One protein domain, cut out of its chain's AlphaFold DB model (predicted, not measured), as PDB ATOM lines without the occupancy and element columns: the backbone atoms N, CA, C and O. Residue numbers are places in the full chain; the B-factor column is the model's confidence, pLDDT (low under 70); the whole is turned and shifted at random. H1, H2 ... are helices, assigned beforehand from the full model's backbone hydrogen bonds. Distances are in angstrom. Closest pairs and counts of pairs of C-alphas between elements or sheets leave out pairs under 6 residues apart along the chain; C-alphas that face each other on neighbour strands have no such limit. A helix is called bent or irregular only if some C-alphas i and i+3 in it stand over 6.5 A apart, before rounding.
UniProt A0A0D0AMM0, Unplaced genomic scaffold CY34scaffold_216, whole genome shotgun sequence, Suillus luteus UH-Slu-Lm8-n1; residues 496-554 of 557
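Overview. This is residues 496 to 554 of the 557 residues of an uncharacterized protein of Suillus luteus UH-Slu-Lm8-n1 (UniProt A0A0D0AMM0). Three helices and their links make an open, flat loop, in which no helix touches another. Short H1 is joined by a long link to H2, and long H3 then makes one side of the loop and runs back until its end comes close to H1; residues 496 to 501 run within the loop. The printed part has 59 residues with three named helices, H1, H2 and H3 in that order, and no named strand; the class is all helix. It is loose, with a radius of gyration of the C-alphas of 13.7 A, and spans 39 by 29 by 14 A.

Arrangement. H1, residues 502 to 507, and H2, residues 519 to 526, are apart. H2 is also apart from H3, residues 534 to 552. H1 and H3 are close but not clearly touching, with the C-alphas of Ala 503 and Glu 551 the closest at 8.0 A. These two helices run the same way at a steep tilt of 46 degrees. In H1 every O i to N i+4 pair is within hydrogen-bond range; in H2 it is 2 of 4 and in H3 13 of 15.

Along the chain. H1 begins at C-alpha 502, at (27.501, -47.753, -33.370), and measures 8.7 A from first to last C-alpha. H2 measures 9.6 A; it is neither bent nor irregular, but only just: C-alphas 521 and 524 are 6.2 A apart. H3, the longest helix, measures 27.9 A, from C-alpha 534 at (38.379, -23.831, -25.297) to C-alpha 552 at (38.532, -51.753, -25.097).

Size, cuts and confidence. The two C-alphas farthest apart are those of Glu 510 and Glu 530, 39.8 A. Residues 506 to 511 stand free, and so do residues 541 to 546, which belong to H3. The link from H1 to H2 is long, with 11 residues, and that from H2 to H3 is short, with 7. The printed part has no cut. The mean pLDDT of the printed part is 85.4, and residues 551 to 554 are under 70.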
ATOM      1  N   PHE A 496      18.607 -40.135 -35.183       90.94
ATOM      2  CA  PHE A 496      19.327 -40.337 -36.445       90.94
ATOM      3  C   PHE A 496      20.477 -41.316 -36.235       90.94
ATOM      4  O   PHE A 496      21.161 -41.261 -35.214       90.94
ATOM      5  N   ASN A 497      20.727 -42.182 -37.219       91.12
ATOM      6  CA  ASN A 497      21.774 -43.206 -37.136       91.12
ATOM      7  C   ASN A 497      23.170 -42.593 -36.924       91.12
ATOM      8  O   ASN A 497      24.053 -43.203 -36.337       91.12
ATOM      9  N   THR A 498      23.370 -41.352 -37.369       87.56
ATOM     10  CA  THR A 498      24.631 -40.619 -37.218       87.56
ATOM     11  C   THR A 498      24.851 -40.022 -35.827       87.56
ATOM     12  O   THR A 498      25.977 -39.647 -35.520       87.56
ATOM     13  N   MET A 499      23.812 -39.942 -34.990       86.12
ATOM     14  CA  MET A 499      23.871 -39.343 -33.649       86.12
ATOM     15  C   MET A 499      24.048 -40.370 -32.528       86.12
ATOM     16  O   MET A 499      24.151 -39.993 -31.364       86.12
ATOM     17  N   VAL A 500      24.025 -41.660 -32.853       88.44
ATOM     18  CA  VAL A 500      24.067 -42.743 -31.873       88.44
ATOM     19  C   VAL A 500      25.336 -43.551 -32.098       88.44
ATOM     20  O   VAL A 500      25.654 -43.907 -33.232       88.44
ATOM     21  N   ASN A 501      26.067 -43.836 -31.020       86.38
ATOM     22  CA  ASN A 501      27.267 -44.663 -31.083       86.38
ATOM     23  C   ASN A 501      26.922 -46.042 -31.694       86.38
ATOM     24  O   ASN A 501      25.942 -46.685 -31.307       86.38
ATOM     25  N   ALA A 502      27.728 -46.497 -32.657       87.12
ATOM     26  CA  ALA A 502      27.501 -47.753 -33.370       87.12
ATOM     27  C   ALA A 502      27.524 -48.987 -32.444       87.12
ATOM     28  O   ALA A 502      26.746 -49.920 -32.651       87.12
ATOM     29  N   ALA A 503      28.358 -48.989 -31.400       85.19
ATOM     30  CA  ALA A 503      28.404 -50.041 -30.386       85.19
ATOM     31  C   ALA A 503      27.105 -50.096 -29.568       85.19
ATOM     32  O   ALA A 503      26.559 -51.178 -29.336       85.19
ATOM     33  N   TRP A 504      26.550 -48.936 -29.209       90.19
ATOM     34  CA  TRP A 504      25.253 -48.849 -28.534       90.19
ATOM     35  C   TRP A 504      24.122 -49.367 -29.430       90.19
ATOM     36  O   TRP A 504      23.297 -50.172 -29.001       90.19
ATOM     37  N   LEU A 505      24.125 -48.982 -30.708       92.81
ATOM     38  CA  LEU A 505      23.136 -49.415 -31.700       92.81
ATOM     39  C   LEU A 505      23.199 -50.934 -31.949       92.81
ATOM     40  O   LEU A 505      22.172 -51.584 -32.135       92.81
ATOM     41  N   ASN A 506      24.400 -51.521 -31.877       88.75
ATOM     42  CA  ASN A 506      24.603 -52.970 -31.934       88.75
ATOM     43  C   ASN A 506      24.058 -53.707 -30.700       88.75
ATOM     44  O   ASN A 506      23.558 -54.827 -30.850       88.75
ATOM     45  N   LYS A 507      24.136 -53.097 -29.507       90.50
ATOM     46  CA  LYS A 507      23.558 -53.627 -28.259       90.50
ATOM     47  C   LYS A 507      22.029 -53.470 -28.211       90.50
ATOM     48  O   LYS A 507      21.361 -54.330 -27.647       90.50
ATOM     49  N   HIS A 508      21.481 -52.437 -28.858       91.06
ATOM     50  CA  HIS A 508      20.061 -52.057 -28.818       91.06
ATOM     51  C   HIS A 508      19.377 -52.108 -30.193       91.06
ATOM     52  O   HIS A 508      18.839 -51.114 -30.691       91.06
ATOM     53  N   LYS A 509      19.371 -53.289 -30.822       93.44
ATOM     54  CA  LYS A 509      18.811 -53.501 -32.175       93.44
ATOM     55  C   LYS A 509      17.301 -53.241 -32.271       93.44
ATOM     56  O   LYS A 509      16.762 -53.121 -33.368       93.44
ATOM     57  N   GLU A 510      16.606 -53.190 -31.139       92.50
ATOM     58  CA  GLU A 510      15.175 -52.914 -31.026       92.50
ATOM     59  C   GLU A 510      14.810 -51.434 -31.218       92.50
ATOM     60  O   GLU A 510      13.646 -51.113 -31.489       92.50
ATOM     61  N   VAL A 511      15.780 -50.525 -31.090       93.75
ATOM     62  CA  VAL A 511      15.544 -49.084 -31.192       93.75
ATOM     63  C   VAL A 511      15.493 -48.685 -32.664       93.75
ATOM     64  O   VAL A 511      16.437 -48.888 -33.421       93.75
ATOM     65  N   LYS A 512      14.367 -48.104 -33.093       92.69
ATOM     66  CA  LYS A 512      14.211 -47.604 -34.465       92.69
ATOM     67  C   LYS A 512      14.983 -46.306 -34.635       92.69
ATOM     68  O   LYS A 512      14.636 -45.291 -34.033       92.69
ATOM     69  N   VAL A 513      15.980 -46.351 -35.503       94.81
ATOM     70  CA  VAL A 513      16.845 -45.223 -35.840       94.81
ATOM     71  C   VAL A 513      16.585 -44.854 -37.302       94.81
ATOM     72  O   VAL A 513      16.346 -45.737 -38.126       94.81
ATOM     73  N   VAL A 514      16.541 -43.563 -37.623       93.69
ATOM     74  CA  VAL A 514      16.294 -43.069 -38.988       93.69
ATOM     75  C   VAL A 514      17.611 -42.842 -39.715       93.69
ATOM     76  O   VAL A 514      18.550 -42.257 -39.173       93.69
ATOM     77  N   GLU A 515      17.665 -43.311 -40.959       90.25
ATOM     78  CA  GLU A 515      18.741 -42.991 -41.895       90.25
ATOM     79  C   GLU A 515      18.623 -41.536 -42.370       90.25
ATOM     80  O   GLU A 515      17.525 -41.033 -42.620       90.25
ATOM     81  N   GLY A 516      19.761 -40.851 -42.471       87.38
ATOM     82  CA  GLY A 516      19.862 -39.450 -42.868       87.38
ATOM     83  C   GLY A 516      20.850 -38.668 -42.002       87.38
ATOM     84  O   GLY A 516      21.418 -39.192 -41.044       87.38
ATOM     85  N   ALA A 517      21.041 -37.397 -42.356       84.75
ATOM     86  CA  ALA A 517      21.982 -36.486 -41.709       84.75
ATOM     87  C   ALA A 517      23.448 -36.963 -41.761       84.75
ATOM     88  O   ALA A 517      24.190 -36.801 -40.791       84.75
ATOM     89  N   GLU A 518      23.897 -37.518 -42.896       84.62
ATOM     90  CA  GLU A 518      25.317 -37.849 -43.101       84.62
ATOM     91  C   GLU A 518      26.221 -36.623 -42.954       84.62
ATOM     92  O   GLU A 518      27.339 -36.747 -42.462       84.62
ATOM     93  N   TRP A 519      25.707 -35.432 -43.272       83.25
ATOM     94  CA  TRP A 519      26.421 -34.170 -43.088       83.25
ATOM     95  C   TRP A 519      26.868 -33.927 -41.634       83.25
ATOM     96  O   TRP A 519      27.857 -33.234 -41.433       83.25
ATOM     97  N   LEU A 520      26.215 -34.524 -40.620       78.62
ATOM     98  CA  LEU A 520      26.664 -34.453 -39.217       78.62
ATOM     99  C   LEU A 520      27.973 -35.221 -38.977       78.62
ATOM    100  O   LEU A 520      28.762 -34.822 -38.125       78.62
ATOM    101  N   LYS A 521      28.242 -36.292 -39.737       79.81
ATOM    102  CA  LYS A 521      29.534 -37.001 -39.669       79.81
ATOM    103  C   LYS A 521      30.664 -36.135 -40.216       79.81
ATOM    104  O   LYS A 521      31.777 -36.169 -39.693       79.81
ATOM    105  N   ASP A 522      30.363 -35.349 -41.243       81.31
ATOM    106  CA  ASP A 522      31.315 -34.418 -41.842       81.31
ATOM    107  C   ASP A 522      31.390 -33.090 -41.078       81.31
ATOM    108  O   ASP A 522      32.402 -32.405 -41.170       81.31
ATOM    109  N   PHE A 523      30.382 -32.760 -40.259       78.94
ATOM    110  CA  PHE A 523      30.361 -31.564 -39.413       78.94
ATOM    111  C   PHE A 523      31.547 -31.533 -38.446       78.94
ATOM    112  O   PHE A 523      32.258 -30.539 -38.378       78.94
ATOM    113  N   ARG A 524      31.857 -32.654 -37.777       73.81
ATOM    114  CA  ARG A 524      33.037 -32.731 -36.896       73.81
ATOM    115  C   ARG A 524      34.355 -32.519 -37.655       73.81
ATOM    116  O   ARG A 524      35.307 -32.013 -37.082       73.81
ATOM    117  N   LYS A 525      34.407 -32.881 -38.941       81.31
ATOM    118  CA  LYS A 525      35.585 -32.680 -39.802       81.31
ATOM    119  C   LYS A 525      35.658 -31.278 -40.405       81.31
ATOM    120  O   LYS A 525      36.731 -30.869 -40.835       81.31
ATOM    121  N   SER A 526      34.526 -30.584 -40.517       82.94
ATOM    122  CA  SER A 526      34.444 -29.268 -41.153       82.94
ATOM    123  C   SER A 526      34.628 -28.111 -40.176       82.94
ATOM    124  O   SER A 526      34.969 -27.013 -40.620       82.94
ATOM    125  N   ILE A 527      34.453 -28.346 -38.872       86.50
ATOM    126  CA  ILE A 527      34.792 -27.372 -37.833       86.50
ATOM    127  C   ILE A 527      36.312 -27.209 -37.791       86.50
ATOM    128  O   ILE A 527      37.047 -28.168 -37.546       86.50
ATOM    129  N   ARG A 528      36.794 -25.987 -38.032       88.56
ATOM    130  CA  ARG A 528      38.206 -25.667 -37.829       88.56
ATOM    131  C   ARG A 528      38.462 -25.597 -36.336       88.56
ATOM    132  O   ARG A 528      37.646 -25.074 -35.584       88.56
ATOM    133  N   GLU A 529      39.626 -26.063 -35.911       86.81
ATOM    134  CA  GLU A 529      40.010 -26.025 -34.499       86.81
ATOM    135  C   GLU A 529      40.017 -24.592 -33.931       86.81
ATOM    136  O   GLU A 529      39.849 -24.383 -32.737       86.81
ATOM    137  N   GLU A 530      40.180 -23.585 -34.785       93.69
ATOM    138  CA  GLU A 530      40.148 -22.166 -34.416       93.69
ATOM    139  C   GLU A 530      38.729 -21.642 -34.124       93.69
ATOM    140  O   GLU A 530      38.589 -20.651 -33.413       93.69
ATOM    141  N   ASP A 531      37.686 -22.315 -34.626       90.38
ATOM    142  CA  ASP A 531      36.285 -21.891 -34.488       90.38
ATOM    143  C   ASP A 531      35.623 -22.423 -33.197       90.38
ATOM    144  O   ASP A 531      34.486 -22.062 -32.890       90.38
ATOM    145  N   LEU A 532      36.315 -23.281 -32.436       91.69
ATOM    146  CA  LEU A 532      35.828 -23.860 -31.179       91.69
ATOM    147  C   LEU A 532      36.321 -23.065 -29.970       91.69
ATOM    148  O   LEU A 532      37.518 -22.783 -29.843       91.69
ATOM    149  N   ALA A 533      35.415 -22.785 -29.029       91.38
ATOM    150  CA  ALA A 533      35.804 -22.300 -27.710       91.38
ATOM    151  C   ALA A 533      36.660 -23.353 -26.981       91.38
ATOM    152  O   ALA A 533      36.569 -24.552 -27.255       91.38
ATOM    153  N   ALA A 534      37.500 -22.922 -26.038       90.25
ATOM    154  CA  ALA A 534      38.379 -23.831 -25.297       90.25
ATOM    155  C   ALA A 534      37.583 -24.889 -24.509       90.25
ATOM    156  O   ALA A 534      38.011 -26.036 -24.387       90.25
ATOM    157  N   GLU A 535      36.403 -24.514 -24.017       89.81
ATOM    158  CA  GLU A 535      35.466 -25.389 -23.319       89.81
ATOM    159  C   GLU A 535      34.871 -26.450 -24.253       89.81
ATOM    160  O   GLU A 535      34.784 -27.617 -23.873       89.81
ATOM    161  N   ASP A 536      34.525 -26.067 -25.487       88.69
ATOM    162  CA  ASP A 536      33.973 -26.986 -26.487       88.69
ATOM    163  C   ASP A 536      35.026 -28.003 -26.942       88.69
ATOM    164  O   ASP A 536      34.713 -29.182 -27.102       88.69
ATOM    165  N   LYS A 537      36.289 -27.573 -27.085       89.38
ATOM    166  CA  LYS A 537      37.418 -28.479 -27.355       89.38
ATOM    167  C   LYS A 537      37.561 -29.521 -26.253       89.38
ATOM    168  O   LYS A 537      37.540 -30.711 -26.538       89.38
ATOM    169  N   LYS A 538      37.603 -29.072 -24.994       91.00
ATOM    170  CA  LYS A 538      37.718 -29.965 -23.835       91.00
ATOM    171  C   LYS A 538      36.577 -30.983 -23.785       91.00
ATOM    172  O   LYS A 538      36.814 -32.150 -23.508       91.00
ATOM    173  N   TYR A 539      35.348 -30.553 -24.069       88.19
ATOM    174  CA  TYR A 539      34.193 -31.447 -24.100       88.19
ATOM    175  C   TYR A 539      34.268 -32.476 -25.237       88.19
ATOM    176  O   TYR A 539      33.913 -33.638 -25.045       88.19
ATOM    177  N   LEU A 540      34.737 -32.071 -26.422       87.06
ATOM    178  CA  LEU A 540      34.930 -32.986 -27.547       87.06
ATOM    179  C   LEU A 540      36.050 -34.000 -27.287       87.06
ATOM    180  O   LEU A 540      35.895 -35.152 -27.693       87.06
ATOM    181  N   ASP A 541      37.114 -33.599 -26.590       87.50
ATOM    182  CA  ASP A 541      38.198 -34.494 -26.169       87.50
ATOM    183  C   ASP A 541      37.696 -35.521 -25.135       87.50
ATOM    184  O   ASP A 541      37.925 -36.718 -25.297       87.50
ATOM    185  N   GLU A 542      36.928 -35.083 -24.126       89.25
ATOM    186  CA  GLU A 542      36.290 -35.971 -23.133       89.25
ATOM    187  C   GLU A 542      35.329 -36.974 -23.800       89.25
ATOM    188  O   GLU A 542      35.303 -38.156 -23.457       89.25
ATOM    189  N   LEU A 543      34.546 -36.524 -24.788       82.69
ATOM    190  CA  LEU A 543      33.660 -37.399 -25.562       82.69
ATOM    191  C   LEU A 543      34.426 -38.419 -26.409       82.69
ATOM    192  O   LEU A 543      33.912 -39.509 -26.663       82.69
ATOM    193  N   GLU A 544      35.609 -38.069 -26.905       85.81
ATOM    194  CA  GLU A 544      36.451 -38.995 -27.657       85.81
ATOM    195  C   GLU A 544      37.047 -40.064 -26.741       85.81
ATOM    196  O   GLU A 544      36.922 -41.244 -27.061       85.81
ATOM    197  N   GLU A 545      37.549 -39.668 -25.568       88.69
ATOM    198  CA  GLU A 545      38.041 -40.577 -24.523       88.69
ATOM    199  C   GLU A 545      36.952 -41.572 -24.077       88.69
ATOM    200  O   GLU A 545      37.173 -42.783 -24.031       88.69
ATOM    201  N   TRP A 546      35.722 -41.095 -23.863       81.06
ATOM    202  CA  TRP A 546      34.597 -41.965 -23.497       81.06
ATOM    203  C   TRP A 546      34.219 -42.959 -24.597       81.06
ATOM    204  O   TRP A 546      33.761 -44.062 -24.301       81.06
ATOM    205  N   ASN A 547      34.386 -42.587 -25.869       78.50
ATOM    206  CA  ASN A 547      34.118 -43.504 -26.972       78.50
ATOM    207  C   ASN A 547      35.227 -44.556 -27.125       78.50
ATOM    208  O   ASN A 547      34.912 -45.674 -27.525       78.50
ATOM    209  N   THR A 548      36.483 -44.237 -26.794       80.81
ATOM    210  CA  THR A 548      37.588 -45.210 -26.832       80.81
ATOM    211  C   THR A 548      37.522 -46.215 -25.683       80.81
ATOM    212  O   THR A 548      37.747 -47.404 -25.901       80.81
ATOM    213  N   ASP A 549      37.114 -45.778 -24.488       76.25
ATOM    214  CA  ASP A 549      37.031 -46.648 -23.307       76.25
ATOM    215  C   ASP A 549      35.965 -47.753 -23.440       76.25
ATOM    216  O   ASP A 549      36.090 -48.829 -22.846       76.25
ATOM    217  N   GLU A 550      34.904 -47.531 -24.223       70.94
ATOM    218  CA  GLU A 550      33.887 -48.562 -24.470       70.94
ATOM    219  C   GLU A 550      34.332 -49.640 -25.473       70.94
ATOM    220  O   GLU A 550      33.821 -50.764 -25.410       70.94
ATOM    221  N   GLU A 551      35.267 -49.337 -26.380       69.00
ATOM    222  CA  GLU A 551      35.761 -50.312 -27.361       69.00
ATOM    223  C   GLU A 551      36.731 -51.320 -26.723       69.00
ATOM    224  O   GLU A 551      36.642 -52.516 -27.015       69.00
ATOM    225  N   ASP A 552      37.573 -50.878 -25.785       66.69
ATOM    226  CA  ASP A 552      38.532 -51.753 -25.097       66.69
ATOM    227  C   ASP A 552      37.857 -52.662 -24.053       66.69
ATOM    228  O   ASP A 552      38.170 -53.851 -23.959       66.69
ATOM    229  N   ASN A 553      36.845 -52.161 -23.339       63.78
ATOM    230  CA  ASN A 553      36.103 -52.954 -22.349       63.78
ATOM    231  C   ASN A 553      35.130 -53.977 -22.974       63.78
ATOM    232  O   ASN A 553      34.611 -54.853 -22.280       63.78
ATOM    233  N   GLY A 554      34.859 -53.884 -24.280       58.69
ATOM    234  CA  GLY A 554      33.971 -54.799 -25.003       58.69
ATOM    235  C   GLY A 554      34.607 -56.129 -25.421       58.69
ATOM    236  O   GLY A 554      33.875 -57.023 -25.837       58.69
TER     237      GLY A 554